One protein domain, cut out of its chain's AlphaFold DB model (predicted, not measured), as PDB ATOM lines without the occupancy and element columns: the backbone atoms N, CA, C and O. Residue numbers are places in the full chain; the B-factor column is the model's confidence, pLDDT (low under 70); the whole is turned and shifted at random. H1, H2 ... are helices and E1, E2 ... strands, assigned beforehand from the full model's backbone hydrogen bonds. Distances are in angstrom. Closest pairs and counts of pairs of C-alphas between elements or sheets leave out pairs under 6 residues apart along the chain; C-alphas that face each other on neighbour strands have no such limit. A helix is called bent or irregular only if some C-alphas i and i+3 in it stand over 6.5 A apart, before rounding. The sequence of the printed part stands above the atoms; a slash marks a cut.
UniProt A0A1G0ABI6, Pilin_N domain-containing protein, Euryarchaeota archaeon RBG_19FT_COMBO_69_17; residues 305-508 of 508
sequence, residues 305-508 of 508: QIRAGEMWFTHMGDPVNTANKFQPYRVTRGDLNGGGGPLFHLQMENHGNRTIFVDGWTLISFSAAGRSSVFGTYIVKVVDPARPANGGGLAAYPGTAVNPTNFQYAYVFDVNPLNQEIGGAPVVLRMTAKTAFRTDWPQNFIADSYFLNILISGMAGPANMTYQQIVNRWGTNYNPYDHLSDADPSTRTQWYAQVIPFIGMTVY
ATOM      1  N   GLN A 305     200.024 182.284 160.624       77.12
ATOM      2  CA  GLN A 305     199.980 182.968 161.908       77.12
ATOM      3  C   GLN A 305     200.181 184.468 161.701       77.12
ATOM      4  O   GLN A 305     200.770 184.896 160.712       77.12
ATOM      5  N   ILE A 306     199.692 185.274 162.641       76.31
ATOM      6  CA  ILE A 306     199.979 186.707 162.701       76.31
ATOM      7  C   ILE A 306     201.127 186.930 163.679       76.31
ATOM      8  O   ILE A 306     201.072 186.472 164.823       76.31
ATOM      9  N   ARG A 307     202.132 187.702 163.267       75.12
ATOM     10  CA  ARG A 307     203.156 188.214 164.180       75.12
ATOM     11  C   ARG A 307     202.541 189.329 164.996       75.12
ATOM     12  O   ARG A 307     202.507 190.474 164.555       75.12
ATOM     13  N   ALA A 308     202.023 188.984 166.171       66.00
ATOM     14  CA  ALA A 308     201.273 189.920 167.002       66.00
ATOM     15  C   ALA A 308     202.057 191.223 167.250       66.00
ATOM     16  O   ALA A 308     201.514 192.307 167.061       66.00
ATOM     17  N   GLY A 309     203.358 191.132 167.555       66.06
ATOM     18  CA  GLY A 309     204.238 192.293 167.756       66.06
ATOM     19  C   GLY A 309     204.544 193.129 166.512       66.06
ATOM     20  O   GLY A 309     205.150 194.192 166.619       66.06
ATOM     21  N   GLU A 310     204.111 192.675 165.341       76.88
ATOM     22  CA  GLU A 310     204.303 193.328 164.049       76.88
ATOM     23  C   GLU A 310     202.958 193.601 163.358       76.88
ATOM     24  O   GLU A 310     202.856 193.615 162.133       76.88
ATOM     25  N   MET A 311     201.905 193.842 164.139       80.69
ATOM     26  CA  MET A 311     200.663 194.431 163.646       80.69
ATOM     27  C   MET A 311     200.695 195.945 163.862       80.69
ATOM     28  O   MET A 311     201.041 196.419 164.938       80.69
ATOM     29  N   TRP A 312     200.306 196.727 162.858       84.12
ATOM     30  CA  TRP A 312     200.159 198.178 162.999       84.12
ATOM     31  C   TRP A 312     199.016 198.694 162.130       84.12
ATOM     32  O   TRP A 312     198.510 197.986 161.262       84.12
ATOM     33  N   PHE A 313     198.613 199.942 162.319       86.56
ATOM     34  CA  PHE A 313     197.785 200.655 161.357       86.56
ATOM     35  C   PHE A 313     198.403 201.992 160.968       86.56
ATOM     36  O   PHE A 313     199.284 202.522 161.642       86.56
ATOM     37  N   THR A 314     197.951 202.513 159.837       86.75
ATOM     38  CA  THR A 314     198.246 203.863 159.349       86.75
ATOM     39  C   THR A 314     196.921 204.584 159.123       86.75
ATOM     40  O   THR A 314     195.892 203.924 158.939       86.75
ATOM     41  N   HIS A 315     196.906 205.915 159.094       85.38
ATOM     42  CA  HIS A 315     195.690 206.618 158.689       85.38
ATOM     43  C   HIS A 315     195.420 206.392 157.200       85.38
ATOM     44  O   HIS A 315     196.348 206.315 156.392       85.38
ATOM     45  N   MET A 316     194.150 206.334 156.803       82.75
ATOM     46  CA  MET A 316     193.793 206.228 155.387       82.75
ATOM     47  C   MET A 316     194.206 207.464 154.570       82.75
ATOM     48  O   MET A 316     194.364 207.371 153.355       82.75
ATOM     49  N   GLY A 317     194.377 208.618 155.213       81.44
ATOM     50  CA  GLY A 317     194.870 209.848 154.594       81.44
ATOM     51  C   GLY A 317     196.374 209.865 154.335       81.44
ATOM     52  O   GLY A 317     196.840 210.717 153.582       81.44
ATOM     53  N   ASP A 318     197.121 208.923 154.907       85.56
ATOM     54  CA  ASP A 318     198.558 208.811 154.687       85.56
ATOM     55  C   ASP A 318     198.866 207.910 153.476       85.56
ATOM     56  O   ASP A 318     198.093 206.991 153.166       85.56
ATOM     57  N   PRO A 319     200.005 208.119 152.786       86.62
ATOM     58  CA  PRO A 319     200.531 207.151 151.828       86.62
ATOM     59  C   PRO A 319     200.670 205.754 152.445       86.62
ATOM     60  O   PRO A 319     201.081 205.617 153.596       86.62
ATOM     61  N   VAL A 320     200.389 204.696 151.679       82.19
ATOM     62  CA  VAL A 320     200.411 203.305 152.190       82.19
ATOM     63  C   VAL A 320     201.786 202.902 152.745       82.19
ATOM     64  O   VAL A 320     201.873 202.065 153.645       82.19
ATOM     65  N   ASN A 321     202.864 203.483 152.217       81.69
ATOM     66  CA  ASN A 321     204.244 203.260 152.655       81.69
ATOM     67  C   ASN A 321     204.737 204.260 153.722       81.69
ATOM     68  O   ASN A 321     205.946 204.364 153.933       81.69
ATOM     69  N   THR A 322     203.835 205.001 154.368       82.44
ATOM     70  CA  THR A 322     204.197 205.983 155.395       82.44
ATOM     71  C   THR A 322     204.984 205.367 156.560       82.44
ATOM     72  O   THR A 322     204.807 204.199 156.927       82.44
ATOM     73  N   ALA A 323     205.846 206.183 157.172       80.31
ATOM     74  CA  ALA A 323     206.507 205.863 158.434       80.31
ATOM     75  C   ALA A 323     205.592 206.095 159.654       80.31
ATOM     76  O   ALA A 323     205.886 205.585 160.733       80.31
ATOM     77  N   ASN A 324     204.478 206.820 159.484       81.31
ATOM     78  CA  ASN A 324     203.509 207.097 160.545       81.31
ATOM     79  C   ASN A 324     202.662 205.850 160.823       81.31
ATOM     80  O   ASN A 324     201.657 205.606 160.156       81.31
ATOM     81  N   LYS A 325     203.101 205.044 161.788       84.44
ATOM     82  CA  LYS A 325     202.476 203.774 162.168       84.44
ATOM     83  C   LYS A 325     202.010 203.822 163.619       84.44
ATOM     84  O   LYS A 325     202.709 204.358 164.474       84.44
ATOM     85  N   PHE A 326     200.877 203.188 163.886       81.12
ATOM     86  CA  PHE A 326     200.250 203.095 165.201       81.12
ATOM     87  C   PHE A 326     200.013 201.633 165.575       81.12
ATOM     88  O   PHE A 326     199.702 200.810 164.717       81.12
ATOM     89  N   GLN A 327     200.142 201.296 166.853       79.31
ATOM     90  CA  GLN A 327     199.985 199.927 167.345       79.31
ATOM     91  C   GLN A 327     198.572 199.725 167.901       79.31
ATOM     92  O   GLN A 327     198.176 200.483 168.780       79.31
ATOM     93  N   PRO A 328     197.798 198.729 167.434       73.62
ATOM     94  CA  PRO A 328     196.364 198.595 167.715       73.62
ATOM     95  C   PRO A 328     196.059 197.974 169.089       73.62
ATOM     96  O   PRO A 328     195.173 197.137 169.212       73.62
ATOM     97  N   TYR A 329     196.802 198.363 170.126       70.00
ATOM     98  CA  TYR A 329     196.685 197.798 171.471       70.00
ATOM     99  C   TYR A 329     196.057 198.773 172.468       70.00
ATOM    100  O   TYR A 329     195.060 198.450 173.105       70.00
ATOM    101  N   ARG A 330     196.586 199.998 172.558       65.94
ATOM    102  CA  ARG A 330     195.969 201.098 173.304       65.94
ATOM    103  C   ARG A 330     196.118 202.372 172.491       65.94
ATOM    104  O   ARG A 330     197.229 202.868 172.335       65.94
ATOM    105  N   VAL A 331     195.017 202.864 171.937       72.56
ATOM    106  CA  VAL A 331     195.036 203.951 170.949       72.56
ATOM    107  C   VAL A 331     193.958 204.969 171.221       72.56
ATOM    108  O   VAL A 331     192.890 204.632 171.732       72.56
ATOM    109  N   THR A 332     194.232 206.225 170.884       79.31
ATOM    110  CA  THR A 332     193.219 207.250 171.081       79.31
ATOM    111  C   THR A 332     192.116 207.078 170.049       79.31
ATOM    112  O   THR A 332     192.332 206.642 168.908       79.31
ATOM    113  N   ARG A 333     190.914 207.516 170.413       77.94
ATOM    114  CA  ARG A 333     189.822 207.663 169.446       77.94
ATOM    115  C   ARG A 333     190.222 208.503 168.220       77.94
ATOM    116  O   ARG A 333     189.690 208.284 167.130       77.94
ATOM    117  N   GLY A 334     191.111 209.480 168.413       78.19
ATOM    118  CA  GLY A 334     191.626 210.349 167.356       78.19
ATOM    119  C   GLY A 334     192.476 209.595 166.338       78.19
ATOM    120  O   GLY A 334     192.277 209.797 165.145       78.19
ATOM    121  N   ASP A 335     193.333 208.682 166.790       80.94
ATOM    122  CA  ASP A 335     194.221 207.906 165.913       80.94
ATOM    123  C   ASP A 335     193.429 206.935 165.025       80.94
ATOM    124  O   ASP A 335     193.701 206.787 163.838       80.94
ATOM    125  N   LEU A 336     192.396 206.283 165.569       79.38
ATOM    126  CA  LEU A 336     191.604 205.328 164.787       79.38
ATOM    127  C   LEU A 336     190.616 205.994 163.828       79.38
ATOM    128  O   LEU A 336     190.390 205.477 162.739       79.38
ATOM    129  N   ASN A 337     189.990 207.106 164.220       77.31
ATOM    130  CA  ASN A 337     188.955 207.750 163.399       77.31
ATOM    131  C   ASN A 337     189.490 208.916 162.552       77.31
ATOM    132  O   ASN A 337     188.818 209.367 161.620       77.31
ATOM    133  N   GLY A 338     190.675 209.433 162.876       71.56
ATOM    134  CA  GLY A 338     191.330 210.519 162.158       71.56
ATOM    135  C   GLY A 338     191.722 210.128 160.733       71.56
ATOM    136  O   GLY A 338     191.830 208.955 160.384       71.56
ATOM    137  N   GLY A 339     191.889 211.126 159.862       71.69
ATOM    138  CA  GLY A 339     192.413 210.914 158.506       71.69
ATOM    139  C   GLY A 339     191.569 210.001 157.601       71.69
ATOM    140  O   GLY A 339     192.084 209.504 156.604       71.69
ATOM    141  N   GLY A 340     190.290 209.769 157.915       72.62
ATOM    142  CA  GLY A 340     189.424 208.862 157.153       72.62
ATOM    143  C   GLY A 340     189.508 207.396 157.588       72.62
ATOM    144  O   GLY A 340     189.080 206.534 156.824       72.62
ATOM    145  N   GLY A 341     190.024 207.109 158.788       79.19
ATOM    146  CA  GLY A 341     189.997 205.786 159.423       79.19
ATOM    147  C   GLY A 341     191.320 205.012 159.360       79.19
ATOM    148  O   GLY A 341     192.283 205.488 158.750       79.19
ATOM    149  N   PRO A 342     191.382 203.799 159.941       82.50
ATOM    150  CA  PRO A 342     192.595 203.004 160.012       82.50
ATOM    151  C   PRO A 342     192.726 202.049 158.817       82.50
ATOM    152  O   PRO A 342     191.793 201.330 158.450       82.50
ATOM    153  N   LEU A 343     193.925 201.993 158.240       86.75
ATOM    154  CA  LEU A 343     194.387 200.908 157.378       86.75
ATOM    155  C   LEU A 343     195.244 199.967 158.225       86.75
ATOM    156  O   LEU A 343     196.366 200.324 158.581       86.75
ATOM    157  N   PHE A 344     194.736 198.778 158.542       88.25
ATOM    158  CA  PHE A 344     195.478 197.768 159.295       88.25
ATOM    159  C   PHE A 344     196.482 197.046 158.397       88.25
ATOM    160  O   PHE A 344     196.172 196.698 157.256       88.25
ATOM    161  N   HIS A 345     197.665 196.791 158.942       87.94
ATOM    162  CA  HIS A 345     198.755 196.026 158.354       87.94
ATOM    163  C   HIS A 345     199.074 194.878 159.312       87.94
ATOM    164  O   HIS A 345     199.425 195.107 160.470       87.94
ATOM    165  N   LEU A 346     198.912 193.650 158.837       84.56
ATOM    166  CA  LEU A 346     199.123 192.445 159.621       84.56
ATOM    167  C   LEU A 346     200.278 191.692 159.006       84.56
ATOM    168  O   LEU A 346     200.220 191.277 157.847       84.56
ATOM    169  N   GLN A 347     201.328 191.528 159.784       82.19
ATOM    170  CA  GLN A 347     202.446 190.722 159.374       82.19
ATOM    171  C   GLN A 347     202.133 189.240 159.607       82.19
ATOM    172  O   GLN A 347     201.752 188.843 160.706       82.19
ATOM    173  N   MET A 348     202.299 188.437 158.566       78.69
ATOM    174  CA  MET A 348     201.924 187.032 158.516       78.69
ATOM    175  C   MET A 348     203.162 186.138 158.458       78.69
ATOM    176  O   MET A 348     204.130 186.452 157.765       78.69
ATOM    177  N   GLU A 349     203.090 184.998 159.133       77.81
ATOM    178  CA  GLU A 349     204.021 183.873 159.022       77.81
ATOM    179  C   GLU A 349     203.309 182.679 158.393       77.81
ATOM    180  O   GLU A 349     202.089 182.538 158.513       77.81
ATOM    181  N   ASN A 350     204.077 181.804 157.742       78.31
ATOM    182  CA  ASN A 350     203.566 180.596 157.107       78.31
ATOM    183  C   ASN A 350     204.386 179.373 157.528       78.31
ATOM    184  O   ASN A 350     205.463 179.108 156.990       78.31
ATOM    185  N   HIS A 351     203.802 178.606 158.445       74.81
ATOM    186  CA  HIS A 351     204.354 177.391 159.044       74.81
ATOM    187  C   HIS A 351     203.857 176.116 158.350       74.81
ATOM    188  O   HIS A 351     204.342 175.018 158.611       74.81
ATOM    189  N   GLY A 352     202.882 176.229 157.442       71.44
ATOM    190  CA  GLY A 352     202.204 175.081 156.833       71.44
ATOM    191  C   GLY A 352     202.988 174.335 155.757       71.44
ATOM    192  O   GLY A 352     202.448 173.414 155.141       71.44
ATOM    193  N   ASN A 353     204.230 174.751 155.497       80.12
ATOM    194  CA  ASN A 353     205.093 174.261 154.423       80.12
ATOM    195  C   ASN A 353     204.396 174.208 153.046       80.12
ATOM    196  O   ASN A 353     204.597 173.284 152.260       80.12
ATOM    197  N   ARG A 354     203.505 175.167 152.782       84.44
ATOM    198  CA  ARG A 354     202.642 175.249 151.594       84.44
ATOM    199  C   ARG A 354     202.403 176.708 151.266       84.44
ATOM    200  O   ARG A 354     202.164 177.489 152.178       84.44
ATOM    201  N   THR A 355     202.373 177.081 149.994       87.88
ATOM    202  CA  THR A 355     201.853 178.394 149.591       87.88
ATOM    203  C   THR A 355     200.365 178.520 149.950       87.88
ATOM    204  O   THR A 355     199.587 177.623 149.631       87.88
ATOM    205  N   ILE A 356     199.941 179.617 150.582       87.56
ATOM    206  CA  ILE A 356     198.535 179.886 150.927       87.56
ATOM    207  C   ILE A 356     197.968 180.970 150.011       87.56
ATOM    208  O   ILE A 356     198.523 182.060 149.900       87.56
ATOM    209  N   PHE A 357     196.833 180.681 149.385       87.00
ATOM    210  CA  PHE A 357     196.091 181.583 148.513       87.00
ATOM    211  C   PHE A 357     194.908 182.153 149.286       87.00
ATOM    212  O   PHE A 357     193.965 181.431 149.583       87.00
ATOM    213  N   VAL A 358     194.960 183.436 149.622       83.25
ATOM    214  CA  VAL A 358     193.946 184.119 150.433       83.25
ATOM    215  C   VAL A 358     192.835 184.632 149.536       83.25
ATOM    216  O   VAL A 358     193.109 185.306 148.542       83.25
ATOM    217  N   ASP A 359     191.588 184.359 149.887       78.25
ATOM    218  CA  ASP A 359     190.425 184.860 149.162       78.25
ATOM    219  C   ASP A 359     189.933 186.221 149.701       78.25
ATOM    220  O   ASP A 359     190.467 186.793 150.655       78.25
ATOM    221  N   GLY A 360     188.893 186.769 149.073       74.19
ATOM    222  CA  GLY A 360     188.287 188.037 149.489       74.19
ATOM    223  C   GLY A 360     187.386 187.969 150.734       74.19
ATOM    224  O   GLY A 360     186.759 188.977 151.055       74.19
ATOM    225  N   TRP A 361     187.281 186.823 151.422       76.62
ATOM    226  CA  TRP A 361     186.471 186.653 152.644       76.62
ATOM    227  C   TRP A 361     187.266 186.858 153.931       76.62
ATOM    228  O   TRP A 361     186.689 186.884 155.018       76.62
ATOM    229  N   THR A 362     188.578 187.048 153.808       81.44
ATOM    230  CA  THR A 362     189.452 187.366 154.935       81.44
ATOM    231  C   THR A 362     189.076 188.718 155.551       81.44
ATOM    232  O   THR A 362     189.032 189.740 154.853       81.44
ATOM    233  N   LEU A 363     188.796 188.726 156.860       82.56
ATOM    234  CA  LEU A 363     188.310 189.899 157.594       82.56
ATOM    235  C   LEU A 363     188.863 189.976 159.026       82.56
ATOM    236  O   LEU A 363     189.127 188.949 159.648       82.56
ATOM    237  N   ILE A 364     188.986 191.191 159.564       83.38
ATOM    238  CA  ILE A 364     189.085 191.430 161.010       83.38
ATOM    239  C   ILE A 364     187.694 191.830 161.474       83.38
ATOM    240  O   ILE A 364     187.140 192.822 161.008       83.38
ATOM    241  N   SER A 365     187.143 191.076 162.408       81.38
ATOM    242  CA  SER A 365     185.954 191.452 163.159       81.38
ATOM    243  C   SER A 365     186.379 191.960 164.524       81.38
ATOM    244  O   SER A 365     187.273 191.405 165.156       81.38
ATOM    245  N   PHE A 366     185.745 193.025 164.982       80.38
ATOM    246  CA  PHE A 366     185.923 193.506 166.343       80.38
ATOM    247  C   PHE A 366     184.726 193.000 167.166       80.38
ATOM    248  O   PHE A 366     183.715 192.591 166.607       80.38
ATOM    249  N   SER A 367     184.808 192.993 168.485       75.31
ATOM    250  CA  SER A 367     183.702 192.674 169.398       75.31
ATOM    251  C   SER A 367     183.884 193.530 170.645       75.31
ATOM    252  O   SER A 367     185.015 193.722 171.058       75.31
ATOM    253  N   ALA A 368     182.835 194.114 171.215       72.06
ATOM    254  CA  ALA A 368     182.965 194.984 172.388       72.06
ATOM    255  C   ALA A 368     181.836 194.686 173.372       72.06
ATOM    256  O   ALA A 368     180.704 194.452 172.948       72.06
ATOM    257  N   ALA A 369     182.133 194.697 174.673       63.28
ATOM    258  CA  ALA A 369     181.159 194.344 175.707       63.28
ATOM    259  C   ALA A 369     179.953 195.304 175.726       63.28
ATOM    260  O   ALA A 369     178.833 194.884 176.015       63.28
ATOM    261  N   GLY A 370     180.161 196.572 175.354       61.06
ATOM    262  CA  GLY A 370     179.117 197.594 175.279       61.06
ATOM    263  C   GLY A 370     178.284 197.604 173.990       61.06
ATOM    264  O   GLY A 370     177.443 198.493 173.834       61.06
ATOM    265  N   ARG A 371     178.496 196.681 173.032       60.72
ATOM    266  CA  ARG A 371     177.810 196.706 171.721       60.72
ATOM    267  C   ARG A 371     177.379 195.330 171.209       60.72
ATOM    268  O   ARG A 371     178.154 194.385 171.181       60.72
ATOM    269  N   SER A 372     176.154 195.262 170.679       51.19
ATOM    270  CA  SER A 372     175.584 194.058 170.049       51.19
ATOM    271  C   SER A 372     176.009 193.839 168.593       51.19
ATOM    272  O   SER A 372     175.865 192.735 168.074       51.19
ATOM    273  N   SER A 373     176.525 194.865 167.914       51.75
ATOM    274  CA  SER A 373     176.991 194.763 166.531       51.75
ATOM    275  C   SER A 373     178.360 195.385 166.392       51.75
ATOM    276  O   SER A 373     178.564 196.533 166.804       51.75
ATOM    277  N   VAL A 374     179.264 194.670 165.738       56.81
ATOM    278  CA  VAL A 374     180.582 195.196 165.440       56.81
ATOM    279  C   VAL A 374     180.923 194.998 163.969       56.81
ATOM    280  O   VAL A 374     180.472 194.062 163.312       56.81
ATOM    281  N   PHE A 375     181.644 195.979 163.442       67.00
ATOM    282  CA  PHE A 375     181.981 196.129 162.040       67.00
ATOM    283  C   PHE A 375     183.218 195.291 161.675       67.00
ATOM    284  O   PHE A 375     184.107 195.104 162.504       67.00
ATOM    285  N   GLY A 376     183.273 194.787 160.439       70.81
ATOM    286  CA  GLY A 376     184.413 194.031 159.918       70.81
ATOM    287  C   GLY A 376     185.262 194.854 158.947       70.81
ATOM    288  O   GLY A 376     184.718 195.471 158.028       70.81
ATOM    289  N   THR A 377     186.585 194.853 159.106       78.19
ATOM    290  CA  THR A 377     187.504 195.316 158.052       78.19
ATOM    291  C   THR A 377     187.877 194.143 157.154       78.19
ATOM    292  O   THR A 377     187.983 193.010 157.609       78.19
ATOM    293  N   TYR A 378     188.054 194.402 155.863       79.06
ATOM    294  CA  TYR A 378     188.267 193.385 154.837       79.06
ATOM    295  C   TYR A 378     189.579 193.632 154.111       79.06
ATOM    296  O   TYR A 378     190.094 194.754 154.100       79.06
ATOM    297  N   ILE A 379     190.100 192.584 153.482       81.69
ATOM    298  CA  ILE A 379     191.309 192.677 152.671       81.69
ATOM    299  C   ILE A 379     191.155 193.671 151.510       81.69
ATOM    300  O   ILE A 379     190.124 193.746 150.836       81.69
ATOM    301  N   VAL A 380     192.220 194.428 151.258       79.38
ATOM    302  CA  VAL A 380     192.303 195.389 150.154       79.38
ATOM    303  C   VAL A 380     193.593 195.226 149.368       79.38
ATOM    304  O   VAL A 380     194.643 194.870 149.908       79.38
ATOM    305  N   LYS A 381     193.523 195.527 148.070       77.69
ATOM    306  CA  LYS A 381     194.681 195.510 147.177       77.69
ATOM    307  C   LYS A 381     195.293 196.901 147.089       77.69
ATOM    308  O   LYS A 381     194.588 197.866 146.812       77.69
ATOM    309  N   VAL A 382     196.610 196.995 147.253       76.94
ATOM    310  CA  VAL A 382     197.350 198.240 146.996       76.94
ATOM    311  C   VAL A 382     197.478 198.446 145.490       76.94
ATOM    312  O   VAL A 382     197.936 197.549 144.782       76.94
ATOM    313  N   VAL A 383     197.059 199.617 145.013       78.12
ATOM    314  CA  VAL A 383     197.118 199.998 143.592       78.12
ATOM    315  C   VAL A 383     198.282 200.954 143.337       78.12
ATOM    316  O   VAL A 383     198.990 200.795 142.348       78.12
ATOM    317  N   ASP A 384     198.516 201.898 144.252       81.50
ATOM    318  CA  ASP A 384     199.663 202.810 144.233       81.50
ATOM    319  C   ASP A 384     200.130 203.066 145.679       81.50
ATOM    320  O   ASP A 384     199.414 203.721 146.442       81.50
ATOM    321  N   PRO A 385     201.301 202.546 146.094       81.50
ATOM    322  CA  PRO A 385     201.767 202.663 147.472       81.50
ATOM    323  C   PRO A 385     202.187 204.086 147.865       81.50
ATOM    324  O   PRO A 385     202.303 204.358 149.059       81.50
ATOM    325  N   ALA A 386     202.421 204.978 146.894       84.38
ATOM    326  CA  ALA A 386     202.866 206.350 147.137       84.38
ATOM    327  C   ALA A 386     201.703 207.339 147.339       84.38
ATOM    328  O   ALA A 386     201.936 208.504 147.664       84.38
ATOM    329  N   ARG A 387     200.454 206.902 147.143       83.06
ATOM    330  CA  ARG A 387     199.260 207.742 147.303       83.06
ATOM    331  C   ARG A 387     198.526 207.452 148.610       83.06
ATOM    332  O   ARG A 387     198.564 206.313 149.081       83.06
ATOM    333  N   PRO A 388     197.801 208.449 149.156       83.38
ATOM    334  CA  PRO A 388     196.854 208.227 150.237       83.38
ATOM    335  C   PRO A 388     195.879 207.092 149.930       83.38
ATOM    336  O   PRO A 388     195.321 207.011 148.828       83.38
ATOM    337  N   ALA A 389     195.647 206.231 150.917       78.62
ATOM    338  CA  ALA A 389     194.719 205.110 150.798       78.62
ATOM    339  C   ALA A 389     193.285 205.570 150.468       78.62
ATOM    340  O   ALA A 389     192.635 204.986 149.598       78.62
ATOM    341  N   ASN A 390     192.820 206.663 151.079       76.00
ATOM    342  CA  ASN A 390     191.518 207.282 150.799       76.00
ATOM    343  C   ASN A 390     191.452 208.016 149.442       76.00
ATOM    344  O   ASN A 390     190.359 208.279 148.946       76.00
ATOM    345  N   GLY A 391     192.599 208.313 148.823       72.62
ATOM    346  CA  GLY A 391     192.726 208.942 147.504       72.62
ATOM    347  C   GLY A 391     192.755 207.946 146.339       72.62
ATOM    348  O   GLY A 391     193.166 208.308 145.236       72.62
ATOM    349  N   GLY A 392     192.371 206.688 146.579       69.00
ATOM    350  CA  GLY A 392     192.368 205.620 145.576       69.00
ATOM    351  C   GLY A 392     193.650 204.781 145.524       69.00
ATOM    352  O   GLY A 392     193.794 203.965 144.617       69.00
ATOM    353  N   GLY A 393     194.567 204.929 146.494       71.44
ATOM    354  CA  GLY A 393     195.752 204.064 146.635       71.44
ATOM    355  C   GLY A 393     195.424 202.589 146.927       71.44
ATOM    356  O   GLY A 393     196.307 201.730 146.857       71.44
ATOM    357  N   LEU A 394     194.153 202.281 147.212       76.44
ATOM    358  CA  LEU A 394     193.625 200.948 147.482       76.44
ATOM    359  C   LEU A 394     192.417 200.642 146.584       76.44
ATOM    360  O   LEU A 394     191.582 201.509 146.332       76.44
ATOM    361  N   ALA A 395     192.281 199.384 146.174       74.50
ATOM    362  CA  ALA A 395     191.065 198.844 145.579       74.50
ATOM    363  C   ALA A 395     190.459 197.801 146.520       74.50
ATOM    364  O   ALA A 395     191.163 196.912 147.014       74.50
ATOM    365  N   ALA A 396     189.145 197.893 146.741       69.31
ATOM    366  CA  ALA A 396     188.398 196.828 147.393       69.31
ATOM    367  C   ALA A 396     188.570 195.552 146.566       69.31
ATOM    368  O   ALA A 396     188.259 195.533 145.372       69.31
ATOM    369  N   TYR A 397     189.107 194.504 147.186       67.50
ATOM    370  CA  TYR A 397     189.274 193.237 146.501       67.50
ATOM    371  C   TYR A 397     187.969 192.442 146.630       67.50
ATOM    372  O   TYR A 397     187.514 192.220 147.754       67.50
ATOM    373  N   PRO A 398     187.310 192.047 145.528       56.59
ATOM    374  CA  PRO A 398     186.072 191.294 145.638       56.59
ATOM    375  C   PRO A 398     186.351 189.885 146.174       56.59
ATOM    376  O   PRO A 398     187.181 189.159 145.638       56.59
ATOM    377  N   GLY A 399     185.601 189.464 147.193       56.28
ATOM    378  CA  GLY A 399     185.322 188.046 147.421       56.28
ATOM    379  C   GLY A 399     184.159 187.640 146.520       56.28
ATOM    380  O   GLY A 399     183.038 188.111 146.711       56.28
ATOM    381  N   THR A 400     184.384 186.821 145.494       53.22
ATOM    382  CA  THR A 400     183.304 186.396 144.590       53.22
ATOM    383  C   THR A 400     182.634 185.120 145.107       53.22
ATOM    384  O   THR A 400     183.083 184.021 144.811       53.22
ATOM    385  N   ALA A 401     181.524 185.250 145.850       50.50
ATOM    386  CA  ALA A 401     180.659 184.116 146.249       50.50
ATOM    387  C   ALA A 401     179.797 183.567 145.101       50.50
ATOM    388  O   ALA A 401     179.221 182.491 145.211       50.50
ATOM    389  N   VAL A 402     179.651 184.332 144.017       55.09
ATOM    390  CA  VAL A 402     178.634 184.064 142.989       55.09
ATOM    391  C   VAL A 402     179.018 182.878 142.099       55.09
ATOM    392  O   VAL A 402     178.145 182.241 141.519       55.09
ATOM    393  N   ASN A 403     180.311 182.549 142.017       57.56
ATOM    394  CA  ASN A 403     180.770 181.346 141.343       57.56
ATOM    395  C   ASN A 403     182.009 180.754 142.046       57.56
ATOM    396  O   ASN A 403     183.116 181.244 141.812       57.56
ATOM    397  N   PRO A 404     181.861 179.706 142.881       54.44
ATOM    398  CA  PRO A 404     182.993 179.075 143.558       54.44
ATOM    399  C   PRO A 404     184.008 178.452 142.588       54.44
ATOM    400  O   PRO A 404     185.142 178.225 142.994       54.44
ATOM    401  N   THR A 405     183.653 178.229 141.312       56.41
ATOM    402  CA  THR A 405     184.602 177.751 140.289       56.41
ATOM    403  C   THR A 405     185.529 178.849 139.759       56.41
ATOM    404  O   THR A 405     186.441 178.557 138.996       56.41
ATOM    405  N   ASN A 406     185.305 180.115 140.125       60.75
ATOM    406  CA  ASN A 406     186.168 181.239 139.771       60.75
ATOM    407  C   ASN A 406     186.877 181.751 141.030       60.75
ATOM    408  O   ASN A 406     186.647 182.873 141.485       60.75
ATOM    409  N   PHE A 407     187.677 180.876 141.647       67.38
ATOM    410  CA  PHE A 407     188.464 181.216 142.826       67.38
ATOM    411  C   PHE A 407     189.513 182.274 142.464       67.38
ATOM    412  O   PHE A 407     190.571 181.980 141.909       67.38
ATOM    413  N   GLN A 408     189.201 183.532 142.770       70.19
ATOM    414  CA  GLN A 408     190.102 184.653 142.549       70.19
ATOM    415  C   GLN A 408     190.784 185.021 143.871       70.19
ATOM    416  O   GLN A 408     190.200 185.699 144.716       70.19
ATOM    417  N   TYR A 409     192.031 184.591 144.063       73.56
ATOM    418  CA  TYR A 409     192.780 184.896 145.284       73.56
ATOM    419  C   TYR A 409     193.334 186.324 145.281       73.56
ATOM    420  O   TYR A 409     193.898 186.803 144.301       73.56
ATOM    421  N   ALA A 410     193.161 187.004 146.408       68.81
ATOM    422  CA  ALA A 410     193.579 188.375 146.661       68.81
ATOM    423  C   ALA A 410     195.069 188.499 146.962       68.81
ATOM    424  O   ALA A 410     195.707 189.501 146.628       68.81
ATOM    425  N   TYR A 411     195.602 187.480 147.630       79.94
ATOM    426  CA  TYR A 411     196.958 187.475 148.140       79.94
ATOM    427  C   TYR A 411     197.526 186.064 148.147       79.94
ATOM    428  O   TYR A 411     196.783 185.088 148.226       79.94
ATOM    429  N   VAL A 412     198.849 185.972 148.078       82.44
ATOM    430  CA  VAL A 412     199.580 184.710 148.161       82.44
ATOM    431  C   VAL A 412     200.611 184.849 149.267       82.44
ATOM    432  O   VAL A 412     201.468 185.726 149.187       82.44
ATOM    433  N   PHE A 413     200.525 184.002 150.289       82.25
ATOM    434  CA  PHE A 413     201.556 183.865 151.311       82.25
ATOM    435  C   PHE A 413     202.417 182.670 150.962       82.25
ATOM    436  O   PHE A 413     201.963 181.524 151.027       82.25
ATOM    437  N   ASP A 414     203.655 182.927 150.562       82.75
ATOM    438  CA  ASP A 414     204.534 181.840 150.175       82.75
ATOM    439  C   ASP A 414     205.153 181.149 151.398       82.75
ATOM    440  O   ASP A 414     205.208 181.706 152.498       82.75
ATOM    441  N   VAL A 415     205.609 179.915 151.212       79.38
ATOM    442  CA  VAL A 415     206.480 179.252 152.182       79.38
ATOM    443  C   VAL A 415     207.904 179.762 151.986       79.38
ATOM    444  O   VAL A 415     208.353 179.975 150.861       79.38
ATOM    445  N   ASN A 416     208.643 179.931 153.080       78.25
ATOM    446  CA  ASN A 416     210.087 180.106 153.024       78.25
ATOM    447  C   ASN A 416     210.769 178.784 153.405       78.25
ATOM    448  O   ASN A 416     210.775 178.425 154.584       78.25
ATOM    449  N   PRO A 417     211.357 178.057 152.435       71.00
ATOM    450  CA  PRO A 417     211.961 176.748 152.685       71.00
ATOM    451  C   PRO A 417     213.162 176.785 153.637       71.00
ATOM    452  O   PRO A 417     213.540 175.750 154.175       71.00
ATOM    453  N   LEU A 418     213.787 177.955 153.814       73.81
ATOM    454  CA  LEU A 418     214.965 178.136 154.665       73.81
ATOM    455  C   LEU A 418     214.604 178.613 156.073       73.81
ATOM    456  O   LEU A 418     215.408 178.462 156.988       73.81
ATOM    457  N   ASN A 419     213.426 179.215 156.243       72.12
ATOM    458  CA  ASN A 419     212.947 179.686 157.533       72.12
ATOM    459  C   ASN A 419     211.415 179.791 157.542       72.12
ATOM    460  O   ASN A 419     210.844 180.812 157.151       72.12
ATOM    461  N   GLN A 420     210.764 178.729 158.010       64.81
ATOM    462  CA  GLN A 420     209.306 178.650 158.101       64.81
ATOM    463  C   GLN A 420     208.730 179.642 159.129       64.81
ATOM    464  O   GLN A 420     207.611 180.108 158.947       64.81
ATOM    465  N   GLU A 421     209.537 180.088 160.100       62.50
ATOM    466  CA  GLU A 421     209.142 181.071 161.119       62.50
ATOM    467  C   GLU A 421     208.951 182.485 160.557       62.50
ATOM    468  O   GLU A 421     208.352 183.332 161.197       62.50
ATOM    469  N   ILE A 422     209.458 182.790 159.359       62.78
ATOM    470  CA  ILE A 422     209.329 184.134 158.765       62.78
ATOM    471  C   ILE A 422     208.317 184.141 157.611       62.78
ATOM    472  O   ILE A 422     207.802 185.202 157.257       62.78
ATOM    473  N   GLY A 423     208.011 182.970 157.039       64.75
ATOM    474  CA  GLY A 423     207.251 182.854 155.794       64.75
ATOM    475  C   GLY A 423     207.987 183.440 154.578       64.75
ATOM    476  O   GLY A 423     209.066 184.034 154.685       64.75
ATOM    477  N   GLY A 424     207.429 183.216 153.386       64.00
ATOM    478  CA  GLY A 424     207.898 183.785 152.120       64.00
ATOM    479  C   GLY A 424     207.179 185.095 151.775       64.00
ATOM    480  O   GLY A 424     206.093 185.378 152.272       64.00
ATOM    481  N   ALA A 425     207.789 185.924 150.925       63.47
ATOM    482  CA  ALA A 425     207.215 187.209 150.530       63.47
ATOM    483  C   ALA A 425     206.040 187.043 149.540       63.47
ATOM    484  O   ALA A 425     206.118 186.198 148.648       63.47
ATOM    485  N   PRO A 426     205.009 187.903 149.604       63.12
ATOM    486  CA  PRO A 426     204.843 189.005 150.546       63.12
ATOM    487  C   PRO A 426     204.233 188.580 151.895       63.12
ATOM    488  O   PRO A 426     203.462 187.638 151.983       63.12
ATOM    489  N   VAL A 427     204.547 189.347 152.941       70.81
ATOM    490  CA  VAL A 427     204.280 188.990 154.347       70.81
ATOM    491  C   VAL A 427     203.311 189.944 155.061       70.81
ATOM    492  O   VAL A 427     202.945 189.695 156.196       70.81
ATOM    493  N   VAL A 428     202.863 191.028 154.414       83.31
ATOM    494  CA  VAL A 428     201.947 192.017 155.021       83.31
ATOM    495  C   VAL A 428     200.568 191.941 154.382       83.31
ATOM    496  O   VAL A 428     200.419 192.290 153.209       83.31
ATOM    497  N   LEU A 429     199.559 191.556 155.153       84.00
ATOM    498  CA  LEU A 429     198.149 191.676 154.798       84.00
ATOM    499  C   LEU A 429     197.650 193.088 155.109       84.00
ATOM    500  O   LEU A 429     197.980 193.636 156.159       84.00
ATOM    501  N   ARG A 430     196.842 193.684 154.227       87.00
ATOM    502  CA  ARG A 430     196.275 195.024 154.448       87.00
ATOM    503  C   ARG A 430     194.766 194.998 154.438       87.00
ATOM    504  O   ARG A 430     194.173 194.387 153.548       87.00
ATOM    505  N   MET A 431     194.164 195.661 155.421       86.19
ATOM    506  CA  MET A 431     192.732 195.555 155.674       86.19
ATOM    507  C   MET A 431     192.141 196.895 156.095       86.19
ATOM    508  O   MET A 431     192.709 197.609 156.919       86.19
ATOM    509  N   THR A 432     190.987 197.241 155.537       81.75
ATOM    510  CA  THR A 432     190.236 198.441 155.926       81.75
ATOM    511  C   THR A 432     188.738 198.191 155.813       81.75
ATOM    512  O   THR A 432     188.286 197.157 155.317       81.75
ATOM    513  N   ALA A 433     187.949 199.121 156.328       75.06
ATOM    514  CA  ALA A 433     186.508 199.095 156.217       75.06
ATOM    515  C   ALA A 433     186.055 198.964 154.754       75.06
ATOM    516  O   ALA A 433     186.546 199.669 153.875       75.06
ATOM    517  N   LYS A 434     185.071 198.088 154.494       63.53
ATOM    518  CA  LYS A 434     184.467 197.898 153.158       63.53
ATOM    519  C   LYS A 434     183.925 199.201 152.553       63.53
ATOM    520  O   LYS A 434     183.845 199.335 151.337       63.53
ATOM    521  N   THR A 435     183.555 200.155 153.401       57.50
ATOM    522  CA  THR A 435     183.207 201.528 153.034       57.50
ATOM    523  C   THR A 435     184.175 202.477 153.730       57.50
ATOM    524  O   THR A 435     184.353 202.357 154.937       57.50
ATOM    525  N   ALA A 436     184.778 203.418 152.996       52.31
ATOM    526  CA  ALA A 436     185.680 204.417 153.574       52.31
ATOM    527  C   ALA A 436     184.996 205.209 154.708       52.31
ATOM    528  O   ALA A 436     183.813 205.545 154.589       52.31
ATOM    529  N   PHE A 437     185.729 205.526 155.783       51.41
ATOM    530  CA  PHE A 437     185.182 206.301 156.897       51.41
ATOM    531  C   PHE A 437     184.939 207.729 156.402       51.41
ATOM    532  O   PHE A 437     185.873 208.468 156.084       51.41
ATOM    533  N   ARG A 438     183.668 208.116 156.296       47.09
ATOM    534  CA  ARG A 438     183.279 209.513 156.093       47.09
ATOM    535  C   ARG A 438     183.200 210.218 157.449       47.09
ATOM    536  O   ARG A 438     183.034 209.579 158.482       47.09
ATOM    537  N   THR A 439     183.274 211.543 157.458       42.12
ATOM    538  CA  THR A 439     183.119 212.350 158.683       42.12
ATOM    539  C   THR A 439     181.729 212.224 159.327       42.12
ATOM    540  O   THR A 439     181.580 212.531 160.504       42.12
ATOM    541  N   ASP A 440     180.729 211.732 158.586       42.38
ATOM    542  CA  ASP A 440     179.347 211.468 159.010       42.38
ATOM    543  C   ASP A 440     179.049 209.972 159.251       42.38
ATOM    544  O   ASP A 440     177.894 209.545 159.236       42.38
ATOM    545  N   TRP A 441     180.079 209.146 159.457       45.56
ATOM    546  CA  TRP A 441     179.909 207.698 159.561       45.56
ATOM    547  C   TRP A 441     179.299 207.271 160.914       45.56
ATOM    548  O   TRP A 441     179.817 207.639 161.971       45.56
ATOM    549  N   PRO A 442     178.230 206.451 160.930       46.12
ATOM    550  CA  PRO A 442     177.525 206.068 162.160       46.12
ATOM    551  C   PRO A 442     178.285 205.067 163.059       46.12
ATOM    552  O   PRO A 442     177.735 204.616 164.064       46.12
ATOM    553  N   GLN A 443     179.525 204.680 162.720       59.53
ATOM    554  CA  GLN A 443     180.239 203.550 163.344       59.53
ATOM    555  C   GLN A 443     181.708 203.847 163.710       59.53
ATOM    556  O   GLN A 443     182.565 202.976 163.605       59.53
ATOM    557  N   ASN A 444     182.004 205.061 164.177       71.06
ATOM    558  CA  ASN A 444     183.330 205.411 164.703       71.06
ATOM    559  C   ASN A 444     183.726 204.546 165.916       71.06
ATOM    560  O   ASN A 444     182.863 204.145 166.709       71.06
ATOM    561  N   PHE A 445     185.032 204.311 166.088       77.44
ATOM    562  CA  PHE A 445     185.576 203.775 167.337       77.44
ATOM    563  C   PHE A 445     185.264 204.756 168.474       77.44
ATOM    564  O   PHE A 445     185.371 205.971 168.294       77.44
ATOM    565  N   ILE A 446     184.850 204.244 169.627       74.69
ATOM    566  CA  ILE A 446     184.585 205.023 170.845       74.69
ATOM    567  C   ILE A 446     185.518 204.542 171.948       74.69
ATOM    568  O   ILE A 446     186.158 203.514 171.774       74.69
ATOM    569  N   ALA A 447     185.587 205.271 173.061       79.56
ATOM    570  CA  ALA A 447     186.316 204.794 174.225       79.56
ATOM    571  C   ALA A 447     185.646 203.516 174.763       79.56
ATOM    572  O   ALA A 447     184.528 203.585 175.273       79.56
ATOM    573  N   ASP A 448     186.282 202.365 174.543       74.12
ATOM    574  CA  ASP A 448     185.808 201.028 174.917       74.12
ATOM    575  C   ASP A 448     186.948 200.005 174.742       74.12
ATOM    576  O   ASP A 448     187.965 200.271 174.089       74.12
ATOM    577  N   SER A 449     186.750 198.809 175.286       77.81
ATOM    578  CA  SER A 449     187.606 197.646 175.071       77.81
ATOM    579  C   SER A 449     187.028 196.763 173.966       77.81
ATOM    580  O   SER A 449     185.927 196.219 174.070       77.81
ATOM    581  N   TYR A 450     187.803 196.599 172.899       76.31
ATOM    582  CA  TYR A 450     187.471 195.789 171.737       76.31
ATOM    583  C   TYR A 450     188.286 194.503 171.743       76.31
ATOM    584  O   TYR A 450     189.498 194.534 171.863       76.31
ATOM    585  N   PHE A 451     187.653 193.363 171.526       77.56
ATOM    586  CA  PHE A 451     188.311 192.099 171.242       77.56
ATOM    587  C   PHE A 451     188.324 191.847 169.732       77.56
ATOM    588  O   PHE A 451     187.284 191.949 169.072       77.56
ATOM    589  N   LEU A 452     189.497 191.560 169.174       79.88
ATOM    590  CA  LEU A 452     189.697 191.385 167.737       79.88
ATOM    591  C   LEU A 452     189.654 189.895 167.385       79.88
ATOM    592  O   LEU A 452     190.265 189.069 168.047       79.88
ATOM    593  N   ASN A 453     188.974 189.539 166.303       79.75
ATOM    594  CA  ASN A 453     188.955 188.191 165.744       79.75
ATOM    595  C   ASN A 453     189.255 188.270 164.256       79.75
ATOM    596  O   ASN A 453     188.581 188.998 163.525       79.75
ATOM    597  N   ILE A 454     190.232 187.498 163.797       81.50
ATOM    598  CA  ILE A 454     190.706 187.565 162.418       81.50
ATOM    599  C   ILE A 454     190.345 186.263 161.728       81.50
ATOM    600  O   ILE A 454     190.819 185.199 162.107       81.50
ATOM    601  N   LEU A 455     189.487 186.345 160.721       84.19
ATOM    602  CA  LEU A 455     189.165 185.223 159.856       84.19
ATOM    603  C   LEU A 455     190.080 185.286 158.640       84.19
ATOM    604  O   LEU A 455     190.020 186.253 157.883       84.19
ATOM    605  N   ILE A 456     190.877 184.245 158.434       82.94
ATOM    606  CA  ILE A 456     191.626 184.016 157.200       82.94
ATOM    607  C   ILE A 456     190.906 182.926 156.423       82.94
ATOM    608  O   ILE A 456     190.601 181.873 156.979       82.94
ATOM    609  N   SER A 457     190.637 183.174 155.145       83.88
ATOM    610  CA  SER A 457     189.954 182.240 154.250       83.88
ATOM    611  C   SER A 457     190.680 182.144 152.912       83.88
ATOM    612  O   SER A 457     191.307 183.106 152.459       83.88
ATOM    613  N   GLY A 458     190.625 180.968 152.293       85.75
ATOM    614  CA  GLY A 458     191.214 180.702 150.994       85.75
ATOM    615  C   GLY A 458     191.551 179.230 150.768       85.75
ATOM    616  O   GLY A 458     190.793 178.330 151.135       85.75
ATOM    617  N   MET A 459     192.695 178.973 150.133       87.44
ATOM    618  CA  MET A 459     193.150 177.633 149.769       87.44
ATOM    619  C   MET A 459     194.632 177.430 150.078       87.44
ATOM    620  O   MET A 459     195.468 178.275 149.765       87.44
ATOM    621  N   ALA A 460     194.973 176.281 150.648       88.69
ATOM    622  CA  ALA A 460     196.344 175.821 150.781       88.69
ATOM    623  C   ALA A 460     196.784 175.117 149.494       88.69
ATOM    624  O   ALA A 460     196.104 174.225 148.978       88.69
ATOM    625  N   GLY A 461     197.940 175.528 148.991       88.69
ATOM    626  CA  GLY A 461     198.589 174.960 147.826       88.69
ATOM    627  C   GLY A 461     199.131 173.542 148.049       88.69
ATOM    628  O   GLY A 461     199.011 172.962 149.141       88.69
ATOM    629  N   PRO A 462     199.765 172.987 147.007       88.56
ATOM    630  CA  PRO A 462     200.474 171.716 147.069       88.56
ATOM    631  C   PRO A 462     201.515 171.677 148.196       88.56
ATOM    632  O   PRO A 462     202.149 172.686 148.511       88.56
ATOM    633  N   ALA A 463     201.701 170.502 148.803       85.00
ATOM    634  CA  ALA A 463     202.671 170.309 149.880       85.00
ATOM    635  C   ALA A 463     204.098 170.626 149.416       85.00
ATOM    636  O   ALA A 463     204.544 170.113 148.391       85.00
ATOM    637  N   ASN A 464     204.834 171.403 150.211       82.88
ATOM    638  CA  ASN A 464     206.257 171.699 150.029       82.88
ATOM    639  C   ASN A 464     206.594 172.422 148.713       82.88
ATOM    640  O   ASN A 464     207.736 172.353 148.258       82.88
ATOM    641  N   MET A 465     205.617 173.086 148.089       85.81
ATOM    642  CA  MET A 465     205.848 173.888 146.891       85.81
ATOM    643  C   MET A 465     205.772 175.371 147.227       85.81
ATOM    644  O   MET A 465     204.820 175.812 147.871       85.81
ATOM    645  N   THR A 466     206.771 176.122 146.765       87.00
ATOM    646  CA  THR A 466     206.735 177.583 146.732       87.00
ATOM    647  C   THR A 466     205.863 178.071 145.583       87.00
ATOM    648  O   THR A 466     205.655 177.363 144.589       87.00
ATOM    649  N   TYR A 467     205.423 179.322 145.646       87.31
ATOM    650  CA  TYR A 467     204.617 179.928 144.594       87.31
ATOM    651  C   TYR A 467     205.361 179.925 143.254       87.31
ATOM    652  O   TYR A 467     204.781 179.613 142.214       87.31
ATOM    653  N   GLN A 468     206.673 180.168 143.273       87.25
ATOM    654  CA  GLN A 468     207.496 180.098 142.066       87.25
ATOM    655  C   GLN A 468     207.511 178.687 141.458       87.25
ATOM    656  O   GLN A 468     207.455 178.542 140.238       87.25
ATOM    657  N   GLN A 469     207.576 177.637 142.283       89.25
ATOM    658  CA  GLN A 469     207.527 176.254 141.802       89.25
ATOM    659  C   GLN A 469     206.156 175.907 141.210       89.25
ATOM    660  O   GLN A 469     206.093 175.213 140.195       89.25
ATOM    661  N   ILE A 470     205.076 176.424 141.802       90.00
ATOM    662  CA  ILE A 470     203.709 176.286 141.287       90.00
ATOM    663  C   ILE A 470     203.596 176.951 139.906       90.00
ATOM    664  O   ILE A 470     203.213 176.301 138.932       90.00
ATOM    665  N   VAL A 471     204.008 178.216 139.788       89.81
ATOM    666  CA  VAL A 471     203.942 178.974 138.527       89.81
ATOM    667  C   VAL A 471     204.832 178.359 137.446       89.81
ATOM    668  O   VAL A 471     204.413 178.267 136.294       89.81
ATOM    669  N   ASN A 472     206.031 177.881 137.787       92.19
ATOM    670  CA  ASN A 472     206.912 177.216 136.820       92.19
ATOM    671  C   ASN A 472     206.306 175.912 136.276       92.19
ATOM    672  O   ASN A 472     206.580 175.539 135.137       92.19
ATOM    673  N   ARG A 473     205.513 175.204 137.089       90.69
ATOM    674  CA  ARG A 473     204.924 173.914 136.718       90.69
ATOM    675  C   ARG A 473     203.615 174.060 135.945       90.69
ATOM    676  O   ARG A 473     203.403 173.315 134.992       90.69
ATOM    677  N   TRP A 474     202.751 174.987 136.354       90.25
ATOM    678  CA  TRP A 474     201.374 175.096 135.848       90.25
ATOM    679  C   TRP A 474     201.044 176.442 135.184       90.25
ATOM    680  O   TRP A 474     199.964 176.606 134.623       90.25
ATOM    681  N   GLY A 475     201.983 177.388 135.182       88.44
ATOM    682  CA  GLY A 475     201.839 178.699 134.555       88.44
ATOM    683  C   GLY A 475     201.274 179.776 135.485       88.44
ATOM    684  O   GLY A 475     200.821 179.523 136.598       88.44
ATOM    685  N   THR A 476     201.292 181.024 135.010       83.88
ATOM    686  CA  THR A 476     200.859 182.212 135.773       83.88
ATOM    687  C   THR A 476     199.350 182.297 135.993       83.88
ATOM    688  O   THR A 476     198.906 183.098 136.806       83.88
ATOM    689  N   ASN A 477     198.572 181.488 135.271       82.31
ATOM    690  CA  ASN A 477     197.119 181.391 135.410       82.31
ATOM    691  C   ASN A 477     196.707 180.244 136.349       82.31
ATOM    692  O   ASN A 477     195.563 179.802 136.296       82.31
ATOM    693  N   TYR A 478     197.642 179.728 137.155       86.25
ATOM    694  CA  TYR A 478     197.363 178.680 138.127       86.25
ATOM    695  C   TYR A 478     196.204 179.080 139.045       86.25
ATOM    696  O   TYR A 478     196.236 180.135 139.683       86.25
ATOM    697  N   ASN A 479     195.207 178.206 139.138       86.44
ATOM    698  CA  ASN A 479     194.080 178.358 140.039       86.44
ATOM    699  C   ASN A 479     194.046 177.152 140.989       86.44
ATOM    700  O   ASN A 479     193.819 176.033 140.530       86.44
ATOM    701  N   PRO A 480     194.242 177.340 142.307       87.19
ATOM    702  CA  PRO A 480     194.270 176.225 143.247       87.19
ATOM    703  C   PRO A 480     192.956 175.436 143.278       87.19
ATOM    704  O   PRO A 480     192.974 174.265 143.645       87.19
ATOM    705  N   TYR A 481     191.831 176.025 142.867       85.94
ATOM    706  CA  TYR A 481     190.549 175.325 142.774       85.94
ATOM    707  C   TYR A 481     190.593 174.120 141.828       85.94
ATOM    708  O   TYR A 481     190.059 173.058 142.154       85.94
ATOM    709  N   ASP A 482     191.299 174.251 140.703       87.88
ATOM    710  CA  ASP A 482     191.363 173.223 139.657       87.88
ATOM    711  C   ASP A 482     192.139 171.971 140.107       87.88
ATOM    712  O   ASP A 482     192.063 170.922 139.474       87.88
ATOM    713  N   HIS A 483     192.836 172.065 141.244       89.75
ATOM    714  CA  HIS A 483     193.700 171.028 141.806       89.75
ATOM    715  C   HIS A 483     193.127 170.363 143.069       89.75
ATOM    716  O   HIS A 483     193.814 169.585 143.734       89.75
ATOM    717  N   LEU A 484     191.860 170.622 143.418       88.12
ATOM    718  CA  LEU A 484     191.196 169.996 144.574       88.12
ATOM    719  C   LEU A 484     191.049 168.474 144.423       88.12
ATOM    720  O   LEU A 484     191.068 167.736 145.411       88.12
ATOM    721  N   SER A 485     190.887 168.009 143.183       89.31
ATOM    722  CA  SER A 485     190.648 166.604 142.837       89.31
ATOM    723  C   SER A 485     191.864 165.894 142.243       89.31
ATOM    724  O   SER A 485     191.723 164.767 141.765       89.31
ATOM    725  N   ASP A 486     193.045 166.518 142.260       90.19
ATOM    726  CA  ASP A 486     194.267 165.912 141.728       90.19
ATOM    727  C   ASP A 486     194.507 164.532 142.353       90.19
ATOM    728  O   ASP A 486     194.486 164.374 143.576       90.19
ATOM    729  N   ALA A 487     194.735 163.513 141.521       86.06
ATOM    730  CA  ALA A 487     194.933 162.142 141.994       86.06
ATOM    731  C   ALA A 487     196.194 162.011 142.866       86.06
ATOM    732  O   ALA A 487     196.175 161.277 143.853       86.06
ATOM    733  N   ASP A 488     197.246 162.764 142.532       85.56
ATOM    734  CA  ASP A 488     198.484 162.856 143.301       85.56
ATOM    735  C   ASP A 488     198.300 163.790 144.518       85.56
ATOM    736  O   ASP A 488     198.077 164.992 144.355       85.56
ATOM    737  N   PRO A 489     198.415 163.281 145.759       79.62
ATOM    738  CA  PRO A 489     198.306 164.105 146.960       79.62
ATOM    739  C   PRO A 489     199.367 165.210 147.058       79.62
ATOM    740  O   PRO A 489     199.161 166.178 147.791       79.62
ATOM    741  N   SER A 490     200.495 165.076 146.353       82.50
ATOM    742  CA  SER A 490     201.569 166.072 146.355       82.50
ATOM    743  C   SER A 490     201.249 167.308 145.516       82.50
ATOM    744  O   SER A 490     201.849 168.349 145.759       82.50
ATOM    745  N   THR A 491     200.291 167.225 144.583       86.44
ATOM    746  CA  THR A 491     199.820 168.358 143.760       86.44
ATOM    747  C   THR A 491     198.456 168.885 144.190       86.44
ATOM    748  O   THR A 491     198.031 169.944 143.735       86.44
ATOM    749  N   ARG A 492     197.785 168.173 145.100       89.31
ATOM    750  CA  ARG A 492     196.438 168.500 145.559       89.31
ATOM    751  C   ARG A 492     196.408 169.724 146.473       89.31
ATOM    752  O   ARG A 492     197.205 169.847 147.409       89.31
ATOM    753  N   THR A 493     195.421 170.580 146.246       89.88
ATOM    754  CA  THR A 493     195.111 171.749 147.081       89.88
ATOM    755  C   THR A 493     194.024 171.439 148.104       89.88
ATOM    756  O   THR A 493     193.337 170.418 148.031       89.88
ATOM    757  N   GLN A 494     193.882 172.300 149.109       88.19
ATOM    758  CA  GLN A 494     192.906 172.120 150.183       88.19
ATOM    759  C   GLN A 494     192.234 173.445 150.526       88.19
ATOM    760  O   GLN A 494     192.881 174.487 150.518       88.19
ATOM    761  N   TRP A 495     190.947 173.406 150.866       86.31
ATOM    762  CA  TRP A 495     190.282 174.561 151.467       86.31
ATOM    763  C   TRP A 495     190.922 174.900 152.808       86.31
ATOM    764  O   TRP A 495     191.245 174.012 153.597       86.31
ATOM    765  N   TYR A 496     191.088 176.194 153.055       83.56
ATOM    766  CA  TYR A 496     191.692 176.706 154.269       83.56
ATOM    767  C   TYR A 496     190.842 177.853 154.808       83.56
ATOM    768  O   TYR A 496     190.652 178.864 154.141       83.56
ATOM    769  N   ALA A 497     190.325 177.687 156.021       83.06
ATOM    770  CA  ALA A 497     189.651 178.745 156.753       83.06
ATOM    771  C   ALA A 497     190.015 178.630 158.229       83.06
ATOM    772  O   ALA A 497     190.002 177.535 158.796       83.06
ATOM    773  N   GLN A 498     190.344 179.756 158.846       80.69
ATOM    774  CA  GLN A 498     190.802 179.790 160.220       80.69
ATOM    775  C   GLN A 498     190.397 181.091 160.895       80.69
ATOM    776  O   GLN A 498     190.632 182.174 160.367       80.69
ATOM    777  N   VAL A 499     189.834 180.967 162.095       78.94
ATOM    778  CA  VAL A 499     189.633 182.098 162.998       78.94
ATOM    779  C   VAL A 499     190.813 182.151 163.958       78.94
ATOM    780  O   VAL A 499     191.109 181.172 164.641       78.94
ATOM    781  N   ILE A 500     191.478 183.295 163.994       76.44
ATOM    782  CA  ILE A 500     192.529 183.633 164.942       76.44
ATOM    783  C   ILE A 500     191.895 184.585 165.962       76.44
ATOM    784  O   ILE A 500     191.683 185.760 165.634       76.44
ATOM    785  N   PRO A 501     191.526 184.097 167.161       67.56
ATOM    786  CA  PRO A 501     191.129 184.979 168.245       67.56
ATOM    787  C   PRO A 501     192.345 185.813 168.649       67.56
ATOM    788  O   PRO A 501     193.401 185.277 168.978       67.56
ATOM    789  N   PHE A 502     192.223 187.132 168.556       66.81
ATOM    790  CA  PHE A 502     193.321 188.073 168.757       66.81
ATOM    791  C   PHE A 502     193.122 188.881 170.049       66.81
ATOM    792  O   PHE A 502     192.062 188.842 170.665       66.81
ATOM    793  N   ILE A 503     194.170 189.577 170.500       65.50
ATOM    794  CA  ILE A 503     194.184 190.302 171.781       65.50
ATOM    795  C   ILE A 503     193.146 191.443 171.836       65.50
ATOM    796  O   ILE A 503     192.620 191.891 170.814       65.50
ATOM    797  N   GLY A 504     192.866 191.928 173.050       70.88
ATOM    798  CA  GLY A 504     192.082 193.136 173.289       70.88
ATOM    799  C   GLY A 504     192.812 194.420 172.867       70.88
ATOM    800  O   GLY A 504     194.001 194.585 173.127       70.88
ATOM    801  N   MET A 505     192.075 195.329 172.235       75.81
ATOM    802  CA  MET A 505     192.434 196.708 171.924       75.81
ATOM    803  C   MET A 505     191.617 197.644 172.812       75.81
ATOM    804  O   MET A 505     190.387 197.620 172.774       75.81
ATOM    805  N   THR A 506     192.280 198.520 173.553       75.56
ATOM    806  CA  THR A 506     191.624 199.575 174.326       75.56
ATOM    807  C   THR A 506     191.642 200.877 173.541       75.56
ATOM    808  O   THR A 506     192.700 201.379 173.154       75.56
ATOM    809  N   VAL A 507     190.466 201.451 173.331       74.88
ATOM    810  CA  VAL A 507     190.316 202.795 172.779       74.88
ATOM    811  C   VAL A 507     189.967 203.735 173.925       74.88
ATOM    812  O   VAL A 507     189.115 203.394 174.745       74.88
ATOM    813  N   TYR A 508     190.621 204.895 173.997       72.44
ATOM    814  CA  TYR A 508     190.395 205.900 175.045       72.44
ATOM    815  C   TYR A 508     190.237 207.320 174.493       72.44
ATOM    816  O   TYR A 508     190.679 207.592 173.343       72.44
TER     817      TYR A 508
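What this domain is: This is residues 305 to 508 of the 508 residues of the protein "Pilin_N domain-containing protein" of Euryarchaeota archaeon RBG_19FT_COMBO_69_17 (UniProt A0A1G0ABI6). Look first for one strongly twisted sheet that wraps round into a loose, incompletely closed barrel: E4, E9 and E10 make one wall, E1, E2 and E8 the wall across from it, E5 joins E4 to E8, and the ring stays open between the edge strands E1 and E10. Helix H1 sits beside the strands at one end of the long axis, while the small helices H2 and H3 lie at the opposite end, beyond the short strands E3 and E7. The printed part has 204 residues with three named helices and ten named strands, along the chain E1 H1 E2 E3 E4 E5 E6 E7 E8 E9 H2 H3 E10; the sheet is branched and its neighbour pairs are antiparallel. The class is mixed, helices and strands, with only 95 residues in named elements, under half, and long loops between many of them. The whole is compact, with a radius of gyration of the C-alphas of 17.8 A and spans of 54 by 36 by 32 A.

How they stand to each other: Begin at E9, residues 448 to 460, which has three neighbours. On one side of it is E10, residues 494 to 507, antiparallel at 164 degrees, with N 454 and O 500 2.9 A apart, within hydrogen-bond range. On the other side lie E4, residues 363 to 368, where N 365 and O 453 are 2.8 A apart, and E3, residues 356 to 358, where N 357 and O 459 are 2.8 A apart. E7, residues 411 to 413, lies on one side of E3 and E9 on the other side; E7 is antiparallel to E3, with N 356 and O 413 2.8 A apart, within hydrogen-bond range. From E4 go to E5, residues 376 to 382, through N 364 and O 377 at 2.9 A, and on to E6, residues 394 to 396, through N 381 and O 395 at 2.9 A; E4, E5 and E6 form a meander, each strand the antiparallel neighbour of the one before, with hairpins E4 and E5, E5 and E6. On the other side of E5 is E8, residues 428 to 433, with N 378 and O 432 at 2.8 A. E8 pairs with E2, residues 342 to 350, through N 344 and O 431 at 2.8 A, and E2 with E1, residues 305 to 315, through N 312 and O 345 at 3.0 A. Residues 330 to 331 make a short parallel pairing with residues 506 to 507 of E10. H1, residues 333 to 340, is on the sheet at a height of 4.7 A, over none of its strands; its closest C-alphas to E1 are those of Gly 339 and His 315, 5.4 A apart. H3, residues 480 to 483, only grazes the sheet, and H2, residues 467 to 474, is only just not on it, with 4 pairs of C-alphas within 10 A. Every O i to N i+4 pair is within range in H2, but 2 of 4 in irregular H1, where C-alphas 336 and 339 are 8.4 A apart, and 0 of 5 O i to N i+3 pairs are; H3 is too short for an O i to N i+4 pair.

Where its parts are: Find C-alpha 305 at (199.980, 182.968, 161.908), where E1 begins; it bends by 78 degrees at residue 309. E9 runs 36.5 A from C-alpha 448 at (185.808, 201.028, 174.917). E10 runs 38.2 A to C-alpha 507 at (190.316, 202.795, 172.779), bending by 51 degrees at residue 504. E2 measures 25.1 A, H1 12.4 A and H2 10.5 A.

The domain as a whole: The C-alphas farthest apart, those of Ala 487 and Tyr 508, are 55.0 A apart. The printed part has no cut, and residue 508 is the chain's last. The links E1 to H1, E5 to E6, E6 to E7, E7 to E8 and E8 to E9 are long. The mean pLDDT of the printed part is 76.4; 44 residues are under 70, among them residues 369 to 375, 396 to 407 and 434 to 443.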